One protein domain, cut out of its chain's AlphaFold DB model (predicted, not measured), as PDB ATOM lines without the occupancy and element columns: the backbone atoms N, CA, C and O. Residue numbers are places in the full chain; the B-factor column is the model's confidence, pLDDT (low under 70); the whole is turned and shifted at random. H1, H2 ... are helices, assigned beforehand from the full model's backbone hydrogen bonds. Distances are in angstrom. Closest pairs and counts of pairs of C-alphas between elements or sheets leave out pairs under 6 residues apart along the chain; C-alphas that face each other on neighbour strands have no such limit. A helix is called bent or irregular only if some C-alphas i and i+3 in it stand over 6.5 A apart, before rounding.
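Overview. This is residues 2 to 68 of the 72 residues of an uncharacterized protein of Deltaproteobacteria bacterium (UniProt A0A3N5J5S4). The model is a loose, open arc of short helices and loops: H2, H3 and H4 follow one another in a bent line with a corner at each link, and H1 stands by itself, across from them. A long stretch without a named element, residues 10 to 42, runs from H1 to the far end of the longest axis and folds back there to reach H2; its residues 10 to 16 stick out. The printed part has 67 residues with four named helices in the order H1, H2, H3, H4 and no named strand; its class is all helix, though under half of the residues, 31 of 67, are in named elements. The whole is loose, with a radius of gyration of the C-alphas of 14.6 A, and spans 40 by 28 by 20 A.

Arrangement. H3, residues 51 to 58, and H4, residues 60 to 67, are close but not clearly touching; their closest C-alphas, of Glu 56 and Ala 62, are 7.3 A apart. They run the same way at a steep tilt of 51 degrees. H2, residues 43 to 49, is close to H3 but not clearly touching, with the closest C-alphas, of Tyr 47 and Ile 54, 7.8 A apart. Their lines are about perpendicular, at 83 degrees. H2 and H4 are apart. H1, residues 2 to 9, is apart from H2, H3 and H4. In H1, H2, H3 and H4 every O i to N i+4 pair is within hydrogen-bond range.

Along the chain. H3 measures 10.7 A from C-alpha 51 at (-15.275, 17.682, 24.155) to C-alpha 58. H4 is also 10.7 A long and ends with C-alpha 67 at (-17.339, 26.258, 44.501). H2 measures 9.9 A. H1 measures 10.4 A and begins with C-alpha 2 at (-24.922, 36.728, 33.035).

Size, cuts and confidence. The two C-alphas farthest apart, of Ala 37 and Gly 68, are 42.6 A apart. The printed part has no cut. The link from H1 to H2 is long, with 33 residues; those from H2 to H3 and from H3 to H4 are tight. The mean pLDDT of the printed part is 90.3, and residue 68 is under 70.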
ATOM      1  N   LYS A   2     -24.981  37.207  31.639       80.25
ATOM      2  CA  LYS A   2     -24.922  36.728  33.035       80.25
ATOM      3  C   LYS A   2     -26.206  37.003  33.837       80.25
ATOM      4  O   LYS A   2     -26.832  36.066  34.303       80.25
ATOM      5  N   LYS A   3     -26.704  38.248  33.803       88.06
ATOM      6  CA  LYS A   3     -27.980  38.649  34.432       88.06
ATOM      7  C   LYS A   3     -29.180  37.768  34.046       88.06
ATOM      8  O   LYS A   3     -29.980  37.439  34.906       88.06
ATOM      9  N   HIS A   4     -29.302  37.372  32.779       89.88
ATOM     10  CA  HIS A   4     -30.448  36.578  32.323       89.88
ATOM     11  C   HIS A   4     -30.363  35.121  32.791       89.88
ATOM     12  O   HIS A   4     -31.364  34.523  33.177       89.88
ATOM     13  N   VAL A   5     -29.151  34.556  32.788       90.69
ATOM     14  CA  VAL A   5     -28.894  33.218  33.337       90.69
ATOM     15  C   VAL A   5     -29.149  33.218  34.845       90.69
ATOM     16  O   VAL A   5     -29.844  32.335  35.340       90.69
ATOM     17  N   ASP A   6     -28.682  34.247  35.554       90.69
ATOM     18  CA  ASP A   6     -28.900  34.410  36.993       90.69
ATOM     19  C   ASP A   6     -30.392  34.530  37.327       90.69
ATOM     20  O   ASP A   6     -30.883  33.827  38.208       90.69
ATOM     21  N   GLU A   7     -31.140  35.344  36.574       94.00
ATOM     22  CA  GLU A   7     -32.597  35.463  36.694       94.00
ATOM     23  C   GLU A   7     -33.284  34.105  36.521       94.00
ATOM     24  O   GLU A   7     -34.146  33.744  37.325       94.00
ATOM     25  N   ARG A   8     -32.890  33.309  35.519       92.75
ATOM     26  CA  ARG A   8     -33.474  31.975  35.330       92.75
ATOM     27  C   ARG A   8     -33.103  30.998  36.436       92.75
ATOM     28  O   ARG A   8     -33.975  30.241  36.868       92.75
ATOM     29  N   ASN A   9     -31.866  31.056  36.916       93.00
ATOM     30  CA  ASN A   9     -31.367  30.229  38.007       93.00
ATOM     31  C   ASN A   9     -32.126  30.468  39.324       93.00
ATOM     32  O   ASN A   9     -32.195  29.548  40.134       93.00
ATOM     33  N   THR A  10     -32.746  31.639  39.537       93.50
ATOM     34  CA  THR A  10     -33.539  31.905  40.760       93.50
ATOM     35  C   THR A  10     -34.731  30.963  40.945       93.50
ATOM     36  O   THR A  10     -35.205  30.780  42.064       93.50
ATOM     37  N   HIS A  11     -35.204  30.346  39.860       93.19
ATOM     38  CA  HIS A  11     -36.350  29.440  39.867       93.19
ATOM     39  C   HIS A  11     -35.958  27.956  39.898       93.19
ATOM     40  O   HIS A  11     -36.840  27.103  39.838       93.19
ATOM     41  N   LEU A  12     -34.661  27.642  39.938       93.56
ATOM     42  CA  LEU A  12     -34.133  26.282  39.836       93.56
ATOM     43  C   LEU A  12     -33.508  25.838  41.160       93.56
ATOM     44  O   LEU A  12     -32.973  26.649  41.921       93.56
ATOM     45  N   ALA A  13     -33.532  24.534  41.436       92.38
ATOM     46  CA  ALA A  13     -32.790  24.001  42.570       92.38
ATOM     47  C   ALA A  13     -31.274  24.145  42.341       92.38
ATOM     48  O   ALA A  13     -30.795  24.130  41.210       92.38
ATOM     49  N   LYS A  14     -30.475  24.209  43.417       87.19
ATOM     50  CA  LYS A  14     -29.008  24.423  43.345       87.19
ATOM     51  C   LYS A  14     -28.237  23.403  42.486       87.19
ATOM     52  O   LYS A  14     -27.088  23.659  42.121       87.19
ATOM     53  N   TYR A  15     -28.804  22.222  42.248       89.44
ATOM     54  CA  TYR A  15     -28.206  21.180  41.405       89.44
ATOM     55  C   TYR A  15     -28.616  21.292  39.928       89.44
ATOM     56  O   TYR A  15     -27.963  20.690  39.085       89.44
ATOM     57  N   GLU A  16     -29.652  22.072  39.614       91.94
ATOM     58  CA  GLU A  16     -30.151  22.318  38.252       91.94
ATOM     59  C   GLU A  16     -29.652  23.650  37.683       91.94
ATOM     60  O   GLU A  16     -29.779  23.897  36.486       91.94
ATOM     61  N   THR A  17     -29.100  24.525  38.532       93.12
ATOM     62  CA  THR A  17     -28.589  25.824  38.096       93.12
ATOM     63  C   THR A  17     -27.398  25.683  37.156       93.12
ATOM     64  O   THR A  17     -26.508  24.848  37.344       93.12
ATOM     65  N   ILE A  18     -27.344  26.573  36.167       91.88
ATOM     66  CA  ILE A  18     -26.195  26.699  35.273       91.88
ATOM     67  C   ILE A  18     -25.089  27.430  36.036       91.88
ATOM     68  O   ILE A  18     -25.282  28.577  36.442       91.88
ATOM     69  N   LYS A  19     -23.952  26.757  36.244       89.75
ATOM     70  CA  LYS A  19     -22.808  27.268  37.024       89.75
ATOM     71  C   LYS A  19     -21.680  27.788  36.150       89.75
ATOM     72  O   LYS A  19     -21.088  28.806  36.479       89.75
ATOM     73  N   ASP A  20     -21.439  27.118  35.030       90.94
ATOM     74  CA  ASP A  20     -20.478  27.538  34.023       90.94
ATOM     75  C   ASP A  20     -21.012  27.222  32.622       90.94
ATOM     76  O   ASP A  20     -21.823  26.309  32.443       90.94
ATOM     77  N   TYR A  21     -20.603  28.016  31.636       92.75
ATOM     78  CA  TYR A  21     -21.005  27.869  30.242       92.75
ATOM     79  C   TYR A  21     -19.961  28.466  29.290       92.75
ATOM     80  O   TYR A  21     -19.238  29.408  29.615       92.75
ATOM     81  N   ARG A  22     -19.917  27.942  28.062       92.06
ATOM     82  CA  ARG A  22     -19.117  28.481  26.953       92.06
ATOM     83  C   ARG A  22     -20.037  28.866  25.802       92.06
ATOM     84  O   ARG A  22     -21.043  28.205  25.550       92.06
ATOM     85  N   ILE A  23     -19.698  29.952  25.111       91.31
ATOM     86  CA  ILE A  23     -20.433  30.410  23.930       91.31
ATOM     87  C   ILE A  23     -19.648  29.989  22.694       91.31
ATOM     88  O   ILE A  23     -18.528  30.450  22.472       91.31
ATOM     89  N   ILE A  24     -20.242  29.111  21.893       91.56
ATOM     90  CA  ILE A  24     -19.697  28.719  20.595       91.56
ATOM     91  C   ILE A  24     -20.129  29.733  19.531       91.56
ATOM     92  O   ILE A  24     -21.223  30.284  19.595       91.56
ATOM     93  N   LYS A  25     -19.251  30.009  18.561       90.19
ATOM     94  CA  LYS A  25     -19.528  30.968  17.472       90.19
ATOM     95  C   LYS A  25     -20.406  30.390  16.362       90.19
ATOM     96  O   LYS A  25     -20.917  31.145  15.545       90.19
ATOM     97  N   THR A  26     -20.496  29.068  16.292       89.00
ATOM     98  CA  THR A  26     -21.183  28.343  15.226       89.00
ATOM     99  C   THR A  26     -22.460  27.740  15.779       89.00
ATOM    100  O   THR A  26     -22.426  27.099  16.830       89.00
ATOM    101  N   ASP A  27     -23.559  27.918  15.056       90.06
ATOM    102  CA  ASP A  27     -24.839  27.316  15.408       90.06
ATOM    103  C   ASP A  27     -24.852  25.813  15.101       90.06
ATOM    104  O   ASP A  27     -24.125  25.321  14.233       90.06
ATOM    105  N   PHE A  28     -25.714  25.069  15.798       92.00
ATOM    106  CA  PHE A  28     -25.967  23.671  15.462       92.00
ATOM    107  C   PHE A  28     -26.728  23.577  14.143       92.00
ATOM    108  O   PHE A  28     -27.687  24.314  13.913       92.00
ATOM    109  N   SER A  29     -26.325  22.640  13.288       91.69
ATOM    110  CA  SER A  29     -26.884  22.506  11.950       91.69
ATOM    111  C   SER A  29     -27.244  21.055  11.626       91.69
ATOM    112  O   SER A  29     -26.796  20.102  12.267       91.69
ATOM    113  N   GLN A  30     -28.098  20.868  10.621       90.88
ATOM    114  CA  GLN A  30     -28.359  19.533  10.080       90.88
ATOM    115  C   GLN A  30     -27.213  19.077   9.168       90.88
ATOM    116  O   GLN A  30     -26.822  17.913   9.227       90.88
ATOM    117  N   GLU A  31     -26.651  19.996   8.375       88.44
ATOM    118  CA  GLU A  31     -25.556  19.728   7.432       88.44
ATOM    119  C   GLU A  31     -24.257  19.328   8.144       88.44
ATOM    120  O   GLU A  31     -23.605  18.368   7.745       88.44
ATOM    121  N   GLY A  32     -23.924  19.997   9.251       84.62
ATOM    122  CA  GLY A  32     -22.802  19.651  10.129       84.62
ATOM    123  C   GLY A  32     -23.054  18.422  11.009       84.62
ATOM    124  O   GLY A  32     -22.162  17.983  11.736       84.62
ATOM    125  N   GLY A  33     -24.249  17.827  10.931       90.00
ATOM    126  CA  GLY A  33     -24.596  16.584  11.613       90.00
ATOM    127  C   GLY A  33     -24.963  16.735  13.090       90.00
ATOM    128  O   GLY A  33     -25.315  15.727  13.710       90.00
ATOM    129  N   GLU A  34     -24.952  17.951  13.644       91.31
ATOM    130  CA  GLU A  34     -25.274  18.248  15.050       91.31
ATOM    131  C   GLU A  34     -26.761  18.062  15.377       91.31
ATOM    132  O   GLU A  34     -27.148  17.858  16.535       91.31
ATOM    133  N   MET A  35     -27.608  18.116  14.347       94.75
ATOM    134  CA  MET A  35     -29.057  17.985  14.453       94.75
ATOM    135  C   MET A  35     -29.591  16.826  13.605       94.75
ATOM    136  O   MET A  35     -29.032  16.420  12.586       94.75
ATOM    137  N   THR A  36     -30.697  16.237  14.049       91.81
ATOM    138  CA  THR A  36     -31.514  15.318  13.241       91.81
ATOM    139  C   THR A  36     -32.313  16.095  12.196       91.81
ATOM    140  O   THR A  36     -32.580  17.277  12.408       91.81
ATOM    141  N   ALA A  37     -32.847  15.400  11.188       90.38
ATOM    142  CA  ALA A  37     -33.805  15.969  10.233       90.38
ATOM    143  C   ALA A  37     -35.016  16.658  10.903       90.38
ATOM    144  O   ALA A  37     -35.584  17.605  10.372       90.38
ATOM    145  N   THR A  38     -35.387  16.222  12.113       92.50
ATOM    146  CA  THR A  38     -36.467  16.812  12.921       92.50
ATOM    147  C   THR A  38     -35.976  17.853  13.937       92.50
ATOM    148  O   THR A  38     -36.594  18.015  14.986       92.50
ATOM    149  N   LEU A  39     -34.822  18.486  13.708       90.12
ATOM    150  CA  LEU A  39     -34.230  19.533  14.560       90.12
ATOM    151  C   LEU A  39     -33.939  19.152  16.028       90.12
ATOM    152  O   LEU A  39     -33.757  20.015  16.885       90.12
ATOM    153  N   LYS A  40     -33.842  17.861  16.352       92.31
ATOM    154  CA  LYS A  40     -33.360  17.403  17.662       92.31
ATOM    155  C   LYS A  40     -31.835  17.377  17.683       92.31
ATOM    156  O   LYS A  40     -31.214  16.969  16.706       92.31
ATOM    157  N   LEU A  41     -31.234  17.749  18.810       93.12
ATOM    158  CA  LEU A  41     -29.783  17.685  18.995       93.12
ATOM    159  C   LEU A  41     -29.297  16.236  19.070       93.12
ATOM    160  O   LEU A  41     -29.806  15.432  19.859       93.12
ATOM    161  N   LYS A  42     -28.253  15.914  18.309       93.56
ATOM    162  CA  LYS A  42     -27.533  14.645  18.425       93.56
ATOM    163  C   LYS A  42     -26.455  14.772  19.495       93.56
ATOM    164  O   LYS A  42     -25.313  15.112  19.207       93.56
ATOM    165  N   ARG A  43     -26.825  14.465  20.745       93.81
ATOM    166  CA  ARG A  43     -25.949  14.625  21.926       93.81
ATOM    167  C   ARG A  43     -24.551  14.035  21.738       93.81
ATOM    168  O   ARG A  43     -23.587  14.719  22.038       93.81
ATOM    169  N   LYS A  44     -24.448  12.811  21.202       93.62
ATOM    170  CA  LYS A  44     -23.161  12.132  20.975       93.62
ATOM    171  C   LYS A  44     -22.215  12.963  20.098       93.62
ATOM    172  O   LYS A  44     -21.109  13.259  20.518       93.62
ATOM    173  N   VAL A  45     -22.694  13.391  18.929       93.06
ATOM    174  CA  VAL A  45     -21.904  14.182  17.968       93.06
ATOM    175  C   VAL A  45     -21.498  15.524  18.575       93.06
ATOM    176  O   VAL A  45     -20.348  15.932  18.464       93.06
ATOM    177  N   ASN A  46     -22.424  16.192  19.270       92.94
ATOM    178  CA  ASN A  46     -22.146  17.489  19.889       92.94
ATOM    179  C   ASN A  46     -21.133  17.389  21.033       92.94
ATOM    180  O   ASN A  46     -20.286  18.267  21.168       92.94
ATOM    181  N   TYR A  47     -21.197  16.327  21.839       92.38
ATOM    182  CA  TYR A  47     -20.217  16.087  22.895       92.38
ATOM    183  C   TYR A  47     -18.838  15.784  22.329       92.38
ATOM    184  O   TYR A  47     -17.883  16.395  22.780       92.38
ATOM    185  N   GLU A  48     -18.730  14.931  21.309       93.56
ATOM    186  CA  GLU A  48     -17.444  14.639  20.661       93.56
ATOM    187  C   GLU A  48     -16.834  15.903  20.027       93.56
ATOM    188  O   GLU A  48     -15.650  16.185  20.200       93.56
ATOM    189  N   LYS A  49     -17.646  16.724  19.350       92.56
ATOM    190  CA  LYS A  49     -17.180  17.945  18.670       92.56
ATOM    191  C   LYS A  49     -16.721  19.048  19.630       92.56
ATOM    192  O   LYS A  49     -15.837  19.829  19.285       92.56
ATOM    193  N   HIS A  50     -17.324  19.129  20.813       93.75
ATOM    194  CA  HIS A  50     -17.032  20.161  21.812       93.75
ATOM    195  C   HIS A  50     -16.373  19.604  23.074       93.75
ATOM    196  O   HIS A  50     -16.344  20.296  24.090       93.75
ATOM    197  N   GLN A  51     -15.827  18.388  23.004       94.06
ATOM    198  CA  GLN A  51     -15.275  17.682  24.155       94.06
ATOM    199  C   GLN A  51     -14.248  18.536  24.896       94.06
ATOM    200  O   GLN A  51     -14.397  18.743  26.088       94.06
ATOM    201  N   ASN A  52     -13.304  19.147  24.178       94.25
ATOM    202  CA  ASN A  52     -12.275  19.997  24.782       94.25
ATOM    203  C   ASN A  52     -12.855  21.160  25.605       94.25
ATOM    204  O   ASN A  52     -12.330  21.485  26.661       94.25
ATOM    205  N   LEU A  53     -13.944  21.784  25.136       93.81
ATOM    206  CA  LEU A  53     -14.596  22.879  25.862       93.81
ATOM    207  C   LEU A  53     -15.322  22.365  27.104       93.81
ATOM    208  O   LEU A  53     -15.356  23.048  28.120       93.81
ATOM    209  N   ILE A  54     -15.935  21.184  27.004       93.06
ATOM    210  CA  ILE A  54     -16.604  20.538  28.133       93.06
ATOM    211  C   ILE A  54     -15.557  20.143  29.175       93.06
ATOM    212  O   ILE A  54     -15.742  20.449  30.345       93.06
ATOM    213  N   ASP A  55     -14.460  19.522  28.755       93.94
ATOM    214  CA  ASP A  55     -13.384  19.077  29.635       93.94
ATOM    215  C   ASP A  55     -12.782  20.264  30.399       93.94
ATOM    216  O   ASP A  55     -12.720  20.205  31.623       93.94
ATOM    217  N   GLU A  56     -12.484  21.381  29.721       93.25
ATOM    218  CA  GLU A  56     -12.015  22.634  30.343       93.25
ATOM    219  C   GLU A  56     -12.963  23.133  31.450       93.25
ATOM    220  O   GLU A  56     -12.523  23.574  32.509       93.25
ATOM    221  N   MET A  57     -14.281  23.031  31.246       90.81
ATOM    222  CA  MET A  57     -15.274  23.449  32.247       90.81
ATOM    223  C   MET A  57     -15.280  22.563  33.502       90.81
ATOM    224  O   MET A  57     -15.739  23.000  34.559       90.81
ATOM    225  N   TYR A  58     -14.822  21.315  33.393       91.19
ATOM    226  CA  TYR A  58     -14.787  20.343  34.489       91.19
ATOM    227  C   TYR A  58     -13.379  20.092  35.033       91.19
ATOM    228  O   TYR A  58     -13.223  19.275  35.946       91.19
ATOM    229  N   GLU A  59     -12.359  20.784  34.520       92.75
ATOM    230  CA  GLU A  59     -11.024  20.720  35.097       92.75
ATOM    231  C   GLU A  59     -11.052  21.141  36.565       92.75
ATOM    232  O   GLU A  59     -11.837  21.990  36.997       92.75
ATOM    233  N   LYS A  60     -10.177  20.520  37.360       81.69
ATOM    234  CA  LYS A  60     -10.151  20.704  38.813       81.69
ATOM    235  C   LYS A  60     -10.039  22.180  39.199       81.69
ATOM    236  O   LYS A  60     -10.707  22.610  40.128       81.69
ATOM    237  N   GLU A  61      -9.231  22.941  38.467       84.69
ATOM    238  CA  GLU A  61      -9.041  24.373  38.694       84.69
ATOM    239  C   GLU A  61     -10.344  25.152  38.469       84.69
ATOM    240  O   GLU A  61     -10.772  25.886  39.359       84.69
ATOM    241  N   ALA A  62     -11.039  24.905  37.355       81.62
ATOM    242  CA  ALA A  62     -12.330  25.523  37.058       81.62
ATOM    243  C   ALA A  62     -13.397  25.162  38.109       81.62
ATOM    244  O   ALA A  62     -14.144  26.019  38.584       81.62
ATOM    245  N   VAL A  63     -13.453  23.898  38.534       85.25
ATOM    246  CA  VAL A  63     -14.404  23.443  39.561       85.25
ATOM    247  C   VAL A  63     -14.097  24.063  40.929       85.25
ATOM    248  O   VAL A  63     -15.020  24.501  41.624       85.25
ATOM    249  N   ASP A  64     -12.821  24.132  41.310       85.69
ATOM    250  CA  ASP A  64     -12.373  24.735  42.567       85.69
ATOM    251  C   ASP A  64     -12.666  26.246  42.602       85.69
ATOM    252  O   ASP A  64     -13.023  26.780  43.652       85.69
ATOM    253  N   GLU A  65     -12.585  26.943  41.466       84.19
ATOM    254  CA  GLU A  65     -12.999  28.347  41.352       84.19
ATOM    255  C   GLU A  65     -14.514  28.528  41.526       84.19
ATOM    256  O   GLU A  65     -14.954  29.453  42.216       84.19
ATOM    257  N   LEU A  66     -15.325  27.630  40.958       81.81
ATOM    258  CA  LEU A  66     -16.790  27.729  40.990       81.81
ATOM    259  C   LEU A  66     -17.390  27.506  42.381       81.81
ATOM    260  O   LEU A  66     -18.371  28.158  42.743       81.81
ATOM    261  N   TYR A  67     -16.839  26.572  43.157       82.25
ATOM    262  CA  TYR A  67     -17.339  26.258  44.501       82.25
ATOM    263  C   TYR A  67     -16.499  26.872  45.627       82.25
ATOM    264  O   TYR A  67     -16.846  26.705  46.801       82.25
ATOM    265  N   GLY A  68     -15.434  27.599  45.271       68.88
ATOM    266  CA  GLY A  68     -14.347  27.971  46.170       68.88
ATOM    267  C   GLY A  68     -13.538  26.735  46.564       68.88
ATOM    268  O   GLY A  68     -14.110  25.657  46.734       68.88
TER     269      GLY A  68